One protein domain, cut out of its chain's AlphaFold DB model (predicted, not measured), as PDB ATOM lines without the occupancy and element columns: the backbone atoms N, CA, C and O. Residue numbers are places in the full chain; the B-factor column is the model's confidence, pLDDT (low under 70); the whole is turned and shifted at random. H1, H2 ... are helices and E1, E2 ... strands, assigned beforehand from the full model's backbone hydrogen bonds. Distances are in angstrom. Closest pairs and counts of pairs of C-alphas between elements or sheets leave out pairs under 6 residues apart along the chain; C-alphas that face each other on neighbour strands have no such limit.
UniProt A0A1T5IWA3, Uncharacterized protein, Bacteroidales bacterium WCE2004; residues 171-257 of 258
ATOM      1  N   LYS A 171      33.253 -27.057  53.984       87.56
ATOM      2  CA  LYS A 171      32.100 -26.162  54.184       87.56
ATOM      3  C   LYS A 171      31.535 -25.747  52.828       87.56
ATOM      4  O   LYS A 171      32.300 -25.462  51.920       87.56
ATOM      5  N   LEU A 172      30.211 -25.630  52.724       95.44
ATOM      6  CA  LEU A 172      29.547 -25.166  51.498       95.44
ATOM      7  C   LEU A 172      29.104 -23.696  51.594       95.44
ATOM      8  O   LEU A 172      28.279 -23.231  50.815       95.44
ATOM      9  N   LYS A 173      29.604 -22.967  52.600       95.00
ATOM     10  CA  LYS A 173      29.188 -21.592  52.885       95.00
ATOM     11  C   LYS A 173      29.550 -20.673  51.720       95.00
ATOM     12  O   LYS A 173      30.715 -20.614  51.347       95.00
ATOM     13  N   GLY A 174      28.565 -19.922  51.231       94.25
ATOM     14  CA  GLY A 174      28.741 -18.977  50.124       94.25
ATOM     15  C   GLY A 174      28.605 -19.610  48.741       94.25
ATOM     16  O   GLY A 174      28.619 -18.886  47.758       94.25
ATOM     17  N   LYS A 175      28.412 -20.932  48.668       96.81
ATOM     18  CA  LYS A 175      28.257 -21.662  47.411       96.81
ATOM     19  C   LYS A 175      26.789 -21.901  47.072       96.81
ATOM     20  O   LYS A 175      25.941 -21.973  47.967       96.81
ATOM     21  N   THR A 176      26.495 -22.058  45.787       97.69
ATOM     22  CA  THR A 176      25.154 -22.376  45.278       97.69
ATOM     23  C   THR A 176      25.161 -23.754  44.630       97.69
ATOM     24  O   THR A 176      25.856 -23.953  43.644       97.69
ATOM     25  N   ALA A 177      24.405 -24.706  45.175       97.44
ATOM     26  CA  ALA A 177      24.289 -26.061  44.644       97.44
ATOM     27  C   ALA A 177      23.123 -26.183  43.658       97.44
ATOM     28  O   ALA A 177      21.970 -26.034  44.061       97.44
ATOM     29  N   TYR A 178      23.438 -26.482  42.400       96.88
ATOM     30  CA  TYR A 178      22.510 -26.735  41.301       96.88
ATOM     31  C   TYR A 178      22.304 -28.244  41.188       96.88
ATOM     32  O   TYR A 178      23.205 -28.961  40.765       96.88
ATOM     33  N   LEU A 179      21.167 -28.745  41.665       95.06
ATOM     34  CA  LEU A 179      20.924 -30.186  41.807       95.06
ATOM     35  C   LEU A 179      20.225 -30.816  40.593       95.06
ATOM     36  O   LEU A 179      20.244 -32.041  40.475       95.06
ATOM     37  N   GLY A 180      19.616 -29.998  39.732       91.31
ATOM     38  CA  GLY A 180      19.038 -30.425  38.457       91.31
ATOM     39  C   GLY A 180      20.114 -30.538  37.366       91.31
ATOM     40  O   GLY A 180      21.008 -29.689  37.342       91.31
ATOM     41  N   PRO A 181      20.060 -31.549  36.475       89.62
ATOM     42  CA  PRO A 181      21.035 -31.717  35.393       89.62
ATOM     43  C   PRO A 181      21.187 -30.477  34.505       89.62
ATOM     44  O   PRO A 181      22.302 -29.990  34.359       89.62
ATOM     45  N   ASP A 182      20.083 -29.912  34.006       90.31
ATOM     46  CA  ASP A 182      20.111 -28.803  33.040       90.31
ATOM     47  C   ASP A 182      20.785 -27.547  33.615       90.31
ATOM     48  O   ASP A 182      21.698 -26.978  33.014       90.31
ATOM     49  N   VAL A 183      20.396 -27.141  34.827       91.69
ATOM     50  CA  VAL A 183      20.990 -25.978  35.503       91.69
ATOM     51  C   VAL A 183      22.409 -26.217  36.002       91.69
ATOM     52  O   VAL A 183      23.183 -25.266  36.122       91.69
ATOM     53  N   ALA A 184      22.773 -27.465  36.306       92.50
ATOM     54  CA  ALA A 184      24.155 -27.812  36.607       92.50
ATOM     55  C   ALA A 184      25.019 -27.679  35.345       92.50
ATOM     56  O   ALA A 184      26.072 -27.046  35.378       92.50
ATOM     57  N   ASP A 185      24.557 -28.210  34.220       92.25
ATOM     58  CA  ASP A 185      25.311 -28.187  32.970       92.25
ATOM     59  C   ASP A 185      25.491 -26.747  32.462       92.25
ATOM     60  O   ASP A 185      26.600 -26.358  32.093       92.25
ATOM     61  N   GLU A 186      24.459 -25.902  32.557       92.06
ATOM     62  CA  GLU A 186      24.584 -24.470  32.255       92.06
ATOM     63  C   GLU A 186      25.609 -23.776  33.169       92.06
ATOM     64  O   GLU A 186      26.464 -23.025  32.691       92.06
ATOM     65  N   ALA A 187      25.558 -24.034  34.480       93.19
ATOM     66  CA  ALA A 187      26.499 -23.443  35.428       93.19
ATOM     67  C   ALA A 187      27.949 -23.876  35.162       93.19
ATOM     68  O   ALA A 187      28.863 -23.076  35.379       93.19
ATOM     69  N   TYR A 188      28.155 -25.108  34.686       93.88
ATOM     70  CA  TYR A 188      29.469 -25.606  34.288       93.88
ATOM     71  C   TYR A 188      30.001 -24.902  33.048       93.88
ATOM     72  O   TYR A 188      31.106 -24.373  33.072       93.88
ATOM     73  N   LEU A 189      29.196 -24.843  31.984       91.94
ATOM     74  CA  LEU A 189      29.593 -24.223  30.718       91.94
ATOM     75  C   LEU A 189      29.897 -22.725  30.865       91.94
ATOM     76  O   LEU A 189      30.649 -22.164  30.073       91.94
ATOM     77  N   GLN A 190      29.308 -22.072  31.869       93.38
ATOM     78  CA  GLN A 190      29.572 -20.673  32.214       93.38
ATOM     79  C   GLN A 190      30.737 -20.490  33.202       93.38
ATOM     80  O   GLN A 190      30.998 -19.351  33.591       93.38
ATOM     81  N   GLU A 191      31.386 -21.573  33.653       91.06
ATOM     82  CA  GLU A 191      32.416 -21.576  34.707       91.06
ATOM     83  C   GLU A 191      31.987 -20.740  35.924       91.06
ATOM     84  O   GLU A 191      32.717 -19.898  36.457       91.06
ATOM     85  N   LYS A 192      30.722 -20.903  36.332       94.62
ATOM     86  CA  LYS A 192      30.095 -19.989  37.283       94.62
ATOM     87  C   LYS A 192      30.781 -20.074  38.646       94.62
ATOM     88  O   LYS A 192      30.693 -21.089  39.337       94.62
ATOM     89  N   ALA A 193      31.389 -18.968  39.069       94.19
ATOM     90  CA  ALA A 193      32.019 -18.864  40.380       94.19
ATOM     91  C   ALA A 193      31.044 -19.240  41.509       94.19
ATOM     92  O   ALA A 193      29.854 -18.903  41.469       94.19
ATOM     93  N   ASP A 194      31.558 -19.948  42.515       95.12
ATOM     94  CA  ASP A 194      30.802 -20.445  43.673       95.12
ATOM     95  C   ASP A 194      29.629 -21.398  43.343       95.12
ATOM     96  O   ASP A 194      28.853 -21.757  44.238       95.12
ATOM     97  N   ALA A 195      29.491 -21.853  42.094       97.19
ATOM     98  CA  ALA A 195      28.505 -22.857  41.712       97.19
ATOM     99  C   ALA A 195      29.003 -24.278  42.002       97.19
ATOM    100  O   ALA A 195      30.149 -24.626  41.732       97.19
ATOM    101  N   LEU A 196      28.111 -25.109  42.539       97.38
ATOM    102  CA  LEU A 196      28.317 -26.536  42.753       97.38
ATOM    103  C   LEU A 196      27.347 -27.329  41.888       97.38
ATOM    104  O   LEU A 196      26.135 -27.155  41.992       97.38
ATOM    105  N   LEU A 197      27.889 -28.231  41.088       96.25
ATOM    106  CA  LEU A 197      27.171 -29.093  40.169       96.25
ATOM    107  C   LEU A 197      26.729 -30.361  40.881       96.25
ATOM    108  O   LEU A 197      27.560 -31.120  41.382       96.25
ATOM    109  N   GLY A 198      25.424 -30.599  40.912       95.75
ATOM    110  CA  GLY A 198      24.847 -31.869  41.308       95.75
ATOM    111  C   GLY A 198      25.037 -32.901  40.206       95.75
ATOM    112  O   GLY A 198      24.416 -32.818  39.148       95.75
ATOM    113  N   ILE A 199      25.860 -33.911  40.479       94.88
ATOM    114  CA  ILE A 199      26.013 -35.071  39.599       94.88
ATOM    115  C   ILE A 199      25.511 -36.317  40.316       94.88
ATOM    116  O   ILE A 199      25.888 -36.587  41.460       94.88
ATOM    117  N   THR A 200      24.678 -37.089  39.625       94.06
ATOM    118  CA  THR A 200      24.238 -38.413  40.056       94.06
ATOM    119  C   THR A 200      24.632 -39.447  39.021       94.06
ATOM    120  O   THR A 200      24.412 -39.240  37.832       94.06
ATOM    121  N   ILE A 201      25.215 -40.551  39.477       93.69
ATOM    122  CA  ILE A 201      25.633 -41.658  38.615       93.69
ATOM    123  C   ILE A 201      25.031 -42.936  39.187       93.69
ATOM    124  O   ILE A 201      25.336 -43.334  40.315       93.69
ATOM    125  N   ALA A 202      24.160 -43.564  38.410       92.12
ATOM    126  CA  ALA A 202      23.534 -44.842  38.703       92.12
ATOM    127  C   ALA A 202      23.395 -45.619  37.383       92.12
ATOM    128  O   ALA A 202      23.288 -44.975  36.340       92.12
ATOM    129  N   PRO A 203      23.416 -46.962  37.406       87.62
ATOM    130  CA  PRO A 203      23.118 -47.763  36.217       87.62
ATOM    131  C   PRO A 203      21.725 -47.470  35.673       87.62
ATOM    132  O   PRO A 203      20.858 -47.035  36.428       87.62
ATOM    133  N   GLU A 204      21.494 -47.780  34.399       83.50
ATOM    134  CA  GLU A 204      20.163 -47.680  33.787       83.50
ATOM    135  C   GLU A 204      19.166 -48.612  34.497       83.50
ATOM    136  O   GLU A 204      18.149 -48.181  35.050       83.50
ATOM    137  N   GLU A 205      19.502 -49.903  34.578       79.00
ATOM    138  CA  GLU A 205      18.702 -50.888  35.301       79.00
ATOM    139  C   GLU A 205      19.060 -50.901  36.790       79.00
ATOM    140  O   GLU A 205      19.880 -51.686  37.287       79.00
ATOM    141  N   VAL A 206      18.413 -50.020  37.551       77.12
ATOM    142  CA  VAL A 206      18.629 -49.970  38.994       77.12
ATOM    143  C   VAL A 206      17.862 -51.089  39.701       77.12
ATOM    144  O   VAL A 206      16.639 -51.054  39.847       77.12
ATOM    145  N   SER A 207      18.598 -52.080  40.206       76.62
ATOM    146  CA  SER A 207      18.054 -53.173  41.014       76.62
ATOM    147  C   SER A 207      18.447 -53.043  42.491       76.62
ATOM    148  O   SER A 207      19.266 -52.211  42.896       76.62
ATOM    149  N   PHE A 208      17.826 -53.848  43.355       74.69
ATOM    150  CA  PHE A 208      18.127 -53.826  44.785       74.69
ATOM    151  C   PHE A 208      19.614 -54.121  45.040       74.69
ATOM    152  O   PHE A 208      20.120 -55.165  44.636       74.69
ATOM    153  N   LYS A 209      20.280 -53.237  45.801       77.81
ATOM    154  CA  LYS A 209      21.724 -53.242  46.135       77.81
ATOM    155  C   LYS A 209      22.693 -52.756  45.056       77.81
ATOM    156  O   LYS A 209      23.886 -52.693  45.386       77.81
ATOM    157  N   THR A 210      22.216 -52.365  43.874       85.56
ATOM    158  CA  THR A 210      23.029 -51.649  42.882       85.56
ATOM    159  C   THR A 210      23.639 -50.395  43.510       85.56
ATOM    160  O   THR A 210      23.043 -49.789  44.403       85.56
ATOM    161  N   VAL A 211      24.860 -50.035  43.125       92.00
ATOM    162  CA  VAL A 211      25.552 -48.871  43.684       92.00
ATOM    163  C   VAL A 211      25.116 -47.595  42.962       92.00
ATOM    164  O   VAL A 211      25.057 -47.565  41.738       92.00
ATOM    165  N   CYS A 212      24.849 -46.537  43.726       93.69
ATOM    166  CA  CYS A 212      24.551 -45.200  43.221       93.69
ATOM    167  C   CYS A 212      25.508 -44.180  43.842       93.69
ATOM    168  O   CYS A 212      25.970 -44.346  44.979       93.69
ATOM    169  N   TYR A 213      25.773 -43.113  43.099       96.00
ATOM    170  CA  TYR A 213      26.677 -42.045  43.494       96.00
ATOM    171  C   TYR A 213      26.003 -40.686  43.383       96.00
ATOM    172  O   TYR A 213      25.288 -40.415  42.420       96.00
ATOM    173  N   LYS A 214      26.287 -39.817  44.353       96.44
ATOM    174  CA  LYS A 214      25.913 -38.401  44.338       96.44
ATOM    175  C   LYS A 214      27.125 -37.546  44.653       96.44
ATOM    176  O   LYS A 214      27.834 -37.824  45.621       96.44
ATOM    177  N   MET A 215      27.339 -36.494  43.875       97.19
ATOM    178  CA  MET A 215      28.511 -35.631  43.986       97.19
ATOM    179  C   MET A 215      28.139 -34.154  43.865       97.19
ATOM    180  O   MET A 215      27.215 -33.808  43.133       97.19
ATOM    181  N   LEU A 216      28.867 -33.296  44.588       97.56
ATOM    182  CA  LEU A 216      28.890 -31.851  44.342       97.56
ATOM    183  C   LEU A 216      30.293 -31.444  43.911       97.56
ATOM    184  O   LEU A 216      31.228 -31.575  44.707       97.56
ATOM    185  N   ILE A 217      30.412 -30.944  42.685       96.94
ATOM    186  CA  ILE A 217      31.679 -30.524  42.076       96.94
ATOM    187  C   ILE A 217      31.631 -29.018  41.819       96.94
ATOM    188  O   ILE A 217      30.610 -28.519  41.361       96.94
ATOM    189  N   SER A 218      32.690 -28.275  42.132       96.62
ATOM    190  CA  SER A 218      32.762 -26.844  41.814       96.62
ATOM    191  C   SER A 218      32.844 -26.636  40.304       96.62
ATOM    192  O   SER A 218      33.659 -27.279  39.645       96.62
ATOM    193  N   ALA A 219      32.029 -25.732  39.763       95.12
ATOM    194  CA  ALA A 219      31.964 -25.478  38.322       95.12
ATOM    195  C   ALA A 219      33.241 -24.828  37.758       95.12
ATOM    196  O   ALA A 219      33.566 -25.031  36.599       95.12
ATOM    197  N   ASP A 220      33.951 -24.058  38.579       91.81
ATOM    198  CA  ASP A 220      35.110 -23.236  38.208       91.81
ATOM    199  C   ASP A 220      36.469 -23.877  38.536       91.81
ATOM    200  O   ASP A 220      37.470 -23.638  37.870       91.81
ATOM    201  N   THR A 221      36.523 -24.659  39.611       93.00
ATOM    202  CA  THR A 221      37.770 -25.196  40.181       93.00
ATOM    203  C   THR A 221      37.835 -26.715  40.146       93.00
ATOM    204  O   THR A 221      38.842 -27.286  40.555       93.00
ATOM    205  N   HIS A 222      36.751 -27.375  39.725       95.31
ATOM    206  CA  HIS A 222      36.603 -28.831  39.733       95.31
ATOM    207  C   HIS A 222      36.823 -29.486  41.110       95.31
ATOM    208  O   HIS A 222      36.999 -30.697  41.214       95.31
ATOM    209  N   GLU A 223      36.782 -28.720  42.206       94.88
ATOM    210  CA  GLU A 223      36.905 -29.280  43.550       94.88
ATOM    211  C   GLU A 223      35.694 -30.182  43.855       94.88
ATOM    212  O   GLU A 223      34.549 -29.816  43.586       94.88
ATOM    213  N   LEU A 224      35.921 -31.348  44.467       97.19
ATOM    214  CA  LEU A 224      34.858 -32.201  45.004       97.19
ATOM    215  C   LEU A 224      34.525 -31.771  46.440       97.19
ATOM    216  O   LEU A 224      35.369 -31.861  47.329       97.19
ATOM    217  N   LEU A 225      33.280 -31.359  46.697       96.62
ATOM    218  CA  LEU A 225      32.829 -30.880  48.019       96.62
ATOM    219  C   LEU A 225      31.781 -31.780  48.687       96.62
ATOM    220  O   LEU A 225      31.410 -31.594  49.859       96.62
ATOM    221  N   TYR A 226      31.260 -32.747  47.943       97.38
ATOM    222  CA  TYR A 226      30.370 -33.769  48.461       97.38
ATOM    223  C   TYR A 226      30.505 -35.042  47.650       97.38
ATOM    224  O   TYR A 226      30.565 -34.981  46.425       97.38
ATOM    225  N   TYR A 227      30.486 -36.171  48.342       97.44
ATOM    226  CA  TYR A 227      30.468 -37.488  47.738       97.44
ATOM    227  C   TYR A 227      29.686 -38.449  48.626       97.44
ATOM    228  O   TYR A 227      29.967 -38.594  49.817       97.44
ATOM    229  N   GLU A 228      28.713 -39.133  48.045       96.25
ATOM    230  CA  GLU A 228      27.944 -40.176  48.710       96.25
ATOM    231  C   GLU A 228      27.863 -41.389  47.794       96.25
ATOM    232  O   GLU A 228      27.384 -41.292  46.666       96.25
ATOM    233  N   LYS A 229      28.332 -42.529  48.304       95.25
ATOM    234  CA  LYS A 229      28.129 -43.846  47.710       95.25
ATOM    235  C   LYS A 229      27.036 -44.555  48.500       95.25
ATOM    236  O   LYS A 229      27.220 -44.839  49.686       95.25
ATOM    237  N   SER A 230      25.926 -44.889  47.861       93.38
ATOM    238  CA  SER A 230      24.843 -45.645  48.492       93.38
ATOM    239  C   SER A 230      24.520 -46.914  47.708       93.38
ATOM    240  O   SER A 230      24.933 -47.104  46.566       93.38
ATOM    241  N   ARG A 231      23.830 -47.843  48.372       91.50
ATOM    242  CA  ARG A 231      23.218 -48.999  47.715       91.50
ATOM    243  C   ARG A 231      21.748 -48.698  47.521       91.50
ATOM    244  O   ARG A 231      21.088 -48.368  48.507       91.50
ATOM    245  N   TYR A 232      21.258 -48.901  46.309       88.69
ATOM    246  CA  TYR A 232      19.888 -48.630  45.936       88.69
ATOM    247  C   TYR A 232      18.900 -49.448  46.765       88.69
ATOM    248  O   TYR A 232      18.917 -50.687  46.780       88.69
ATOM    249  N   LYS A 233      18.040 -48.718  47.470       86.75
ATOM    250  CA  LYS A 233      16.875 -49.200  48.218       86.75
ATOM    251  C   LYS A 233      15.586 -48.545  47.721       86.75
ATOM    252  O   LYS A 233      14.507 -49.035  48.043       86.75
ATOM    253  N   GLY A 234      15.693 -47.461  46.956       85.19
ATOM    254  CA  GLY A 234      14.585 -46.794  46.287       85.19
ATOM    255  C   GLY A 234      15.050 -45.542  45.536       85.19
ATOM    256  O   GLY A 234      16.222 -45.176  45.632       85.19
ATOM    257  N   PRO A 235      14.138 -44.839  44.839       82.81
ATOM    258  CA  PRO A 235      14.482 -43.737  43.932       82.81
ATOM    259  C   PRO A 235      15.348 -42.639  44.561       82.81
ATOM    260  O   PRO A 235      16.184 -42.038  43.897       82.81
ATOM    261  N   ALA A 236      15.202 -42.416  45.869       84.25
ATOM    262  CA  ALA A 236      15.984 -41.451  46.634       84.25
ATOM    263  C   ALA A 236      17.507 -41.684  46.592       84.25
ATOM    264  O   ALA A 236      18.252 -40.748  46.867       84.25
ATOM    265  N   ASP A 237      17.980 -42.894  46.284       84.38
ATOM    266  CA  ASP A 237      19.410 -43.200  46.192       84.38
ATOM    267  C   ASP A 237      20.023 -42.771  44.847       84.38
ATOM    268  O   ASP A 237      21.201 -42.426  44.809       84.38
ATOM    269  N   GLY A 238      19.225 -42.740  43.771       85.44
ATOM    270  CA  GLY A 238      19.676 -42.423  42.409       85.44
ATOM    271  C   GLY A 238      19.581 -40.945  42.017       85.44
ATOM    272  O   GLY A 238      20.086 -40.566  40.970       85.44
ATOM    273  N   GLN A 239      18.962 -40.102  42.847       90.56
ATOM    274  CA  GLN A 239      18.750 -38.679  42.551       90.56
ATOM    275  C   GLN A 239      18.901 -37.811  43.802       90.56
ATOM    276  O   GLN A 239      18.710 -38.284  44.929       90.56
ATOM    277  N   PHE A 240      19.205 -36.524  43.635       94.12
ATOM    278  CA  PHE A 240      19.178 -35.590  44.759       94.12
ATOM    279  C   PHE A 240      17.757 -35.389  45.283       94.12
ATOM    280  O   PHE A 240      16.804 -35.218  44.532       94.12
ATOM    281  N   THR A 241      17.618 -35.400  46.606       93.62
ATOM    282  CA  THR A 241      16.321 -35.282  47.279       93.62
ATOM    283  C   THR A 241      16.193 -33.977  48.058       93.62
ATOM    284  O   THR A 241      17.171 -33.284  48.347       93.62
ATOM    285  N   ASP A 242      14.986 -33.684  48.538       93.50
ATOM    286  CA  ASP A 242      14.761 -32.612  49.510       93.50
ATOM    287  C   ASP A 242      15.583 -32.775  50.792       93.50
ATOM    288  O   ASP A 242      15.945 -31.786  51.434       93.50
ATOM    289  N   ALA A 243      15.864 -34.016  51.197       93.88
ATOM    290  CA  ALA A 243      16.717 -34.275  52.345       93.88
ATOM    291  C   ALA A 243      18.162 -33.844  52.065       93.88
ATOM    292  O   ALA A 243      18.791 -33.257  52.947       93.88
ATOM    293  N   ASP A 244      18.646 -34.061  50.843       95.19
ATOM    294  CA  ASP A 244      19.977 -33.639  50.408       95.19
ATOM    295  C   ASP A 244      20.054 -32.115  50.295       95.19
ATOM    296  O   ASP A 244      20.948 -31.507  50.878       95.19
ATOM    297  N   ALA A 245      19.042 -31.470  49.710       95.44
ATOM    298  CA  ALA A 245      18.937 -30.011  49.700       95.44
ATOM    299  C   ALA A 245      18.989 -29.421  51.121       95.44
ATOM    300  O   ALA A 245      19.804 -28.546  51.412       95.44
ATOM    301  N   ARG A 246      18.194 -29.962  52.057       95.94
ATOM    302  CA  ARG A 246      18.242 -29.549  53.471       95.94
ATOM    303  C   ARG A 246      19.617 -29.794  54.096       95.94
ATOM    304  O   ARG A 246      20.057 -28.988  54.916       95.94
ATOM    305  N   ARG A 247      20.291 -30.895  53.749       95.06
ATOM    306  CA  ARG A 247      21.650 -31.225  54.213       95.06
ATOM    307  C   ARG A 247      22.653 -30.175  53.730       95.06
ATOM    308  O   ARG A 247      23.447 -29.691  54.535       95.06
ATOM    309  N   PHE A 248      22.588 -29.782  52.461       96.25
ATOM    310  CA  PHE A 248      23.484 -28.783  51.875       96.25
ATOM    311  C   PHE A 248      23.220 -27.378  52.417       96.25
ATOM    312  O   PHE A 248      24.171 -26.696  52.804       96.25
ATOM    313  N   SER A 249      21.955 -26.987  52.598       95.06
ATOM    314  CA  SER A 249      21.619 -25.711  53.240       95.06
ATOM    315  C   SER A 249      22.128 -25.622  54.678       95.06
ATOM    316  O   SER A 249      22.679 -24.597  55.072       95.06
ATOM    317  N   ARG A 250      22.062 -26.711  55.460       94.75
ATOM    318  CA  ARG A 250      22.673 -26.749  56.806       94.75
ATOM    319  C   ARG A 250      24.198 -26.604  56.782       94.75
ATOM    320  O   ARG A 250      24.770 -26.119  57.753       94.75
ATOM    321  N   ARG A 251      24.858 -27.008  55.690       94.69
ATOM    322  CA  ARG A 251      26.302 -26.801  55.458       94.69
ATOM    323  C   ARG A 251      26.628 -25.403  54.905       94.69
ATOM    324  O   ARG A 251      27.809 -25.103  54.716       94.69
ATOM    325  N   GLY A 252      25.617 -24.556  54.690       94.31
ATOM    326  CA  GLY A 252      25.749 -23.156  54.283       94.31
ATOM    327  C   GLY A 252      25.546 -22.873  52.791       94.31
ATOM    328  O   GLY A 252      25.804 -21.742  52.387       94.31
ATOM    329  N   ALA A 253      25.111 -23.857  51.999       96.38
ATOM    330  CA  ALA A 253      24.843 -23.665  50.573       96.38
ATOM    331  C   ALA A 253      23.457 -23.050  50.318       96.38
ATOM    332  O   ALA A 253      22.470 -23.442  50.948       96.38
ATOM    333  N   THR A 254      23.358 -22.174  49.322       97.00
ATOM    334  CA  THR A 254      22.085 -21.931  48.625       97.00
ATOM    335  C   THR A 254      21.815 -23.120  47.704       97.00
ATOM    336  O   THR A 254      22.759 -23.684  47.163       97.00
ATOM    337  N   VAL A 255      20.562 -23.550  47.537       96.38
ATOM    338  CA  VAL A 255      20.230 -24.726  46.712       96.38
ATOM    339  C   VAL A 255      19.216 -24.351  45.636       96.38
ATOM    340  O   VAL A 255      18.192 -23.749  45.952       96.38
ATOM    341  N   VAL A 256      19.499 -24.750  44.398       93.25
ATOM    342  CA  VAL A 256      18.659 -24.621  43.199       93.25
ATOM    343  C   VAL A 256      18.353 -26.034  42.696       93.25
ATOM    344  O   VAL A 256      19.246 -26.882  42.677       93.25
ATOM    345  N   LYS A 257      17.091 -26.325  42.368       80.81
ATOM    346  CA  LYS A 257      16.628 -27.689  42.042       80.81
ATOM    347  C   LYS A 257      16.095 -27.863  40.625       80.81
ATOM    348  O   LYS A 257      16.128 -28.993  40.153       80.81
TER     349      LYS A 257
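What this domain is: This is residues 171 to 257 of the 258 residues of an uncharacterized protein of Bacteroidales bacterium WCE2004 (UniProt A0A1T5IWA3). A curled, twisted sheet of five strands has one helix over each face, H1 on one and H2 on the other. Its long strands E2, E3 and E4 make the longest axis, and the helices pack near the end where the short E1 and E5 lie. The 87 printed residues hold E1 H1 E2 E3 E4 H2 E5 along the chain; the sheet, order E4 E3 E2 E1 E5, is mixed, and the class is mixed, helices and strands. The whole is compact, radius of gyration of the C-alphas 12.8 A, with spans of 38 by 27 by 19 A.

Where its parts are: Find C-alpha 211 at (25.552, -48.871, 43.684); from there E3 runs 23.3 A to residue 218. Beside it are E4, residues 224 to 231, 20.6 A, and E2, residues 195 to 201, 19.3 A. E1, residues 176 to 178, begins at (25.154, -22.376, 45.278); E5, residues 254 to 256, ends at (18.659, -24.621, 43.199). H1, residues 181 to 189, and H2, residues 242 to 250, each measure 12.3 A.

How they stand to each other: E2 E3 E4 form a meander, each strand the antiparallel neighbour of the one before; look at N 199 and O 215, 3.0 A, and N 214 and O 228, 3.0 A. E1 is parallel to E2, with N 196 and O 176 at 2.8 A, and to E5, with N 177 and O 254 at 2.8 A. E1, H1, E2 make a strand-helix-strand unit, parallel neighbour strands joined through a helix, with a right-handed crossover. H1 touches E2, closest C-alphas Ala 184 and Leu 197, 4.8 A. H2 touches E5, closest C-alphas Ala 245 and Val 255, 6.2 A. In both helices every O i to N i+4 pair is within hydrogen-bond range.

The domain as a whole: The C-alphas farthest apart, Ala 193 and Phe 208, are 37.9 A apart. The printed part has no cut and no long link, and no printed residue is under 70 in pLDDT.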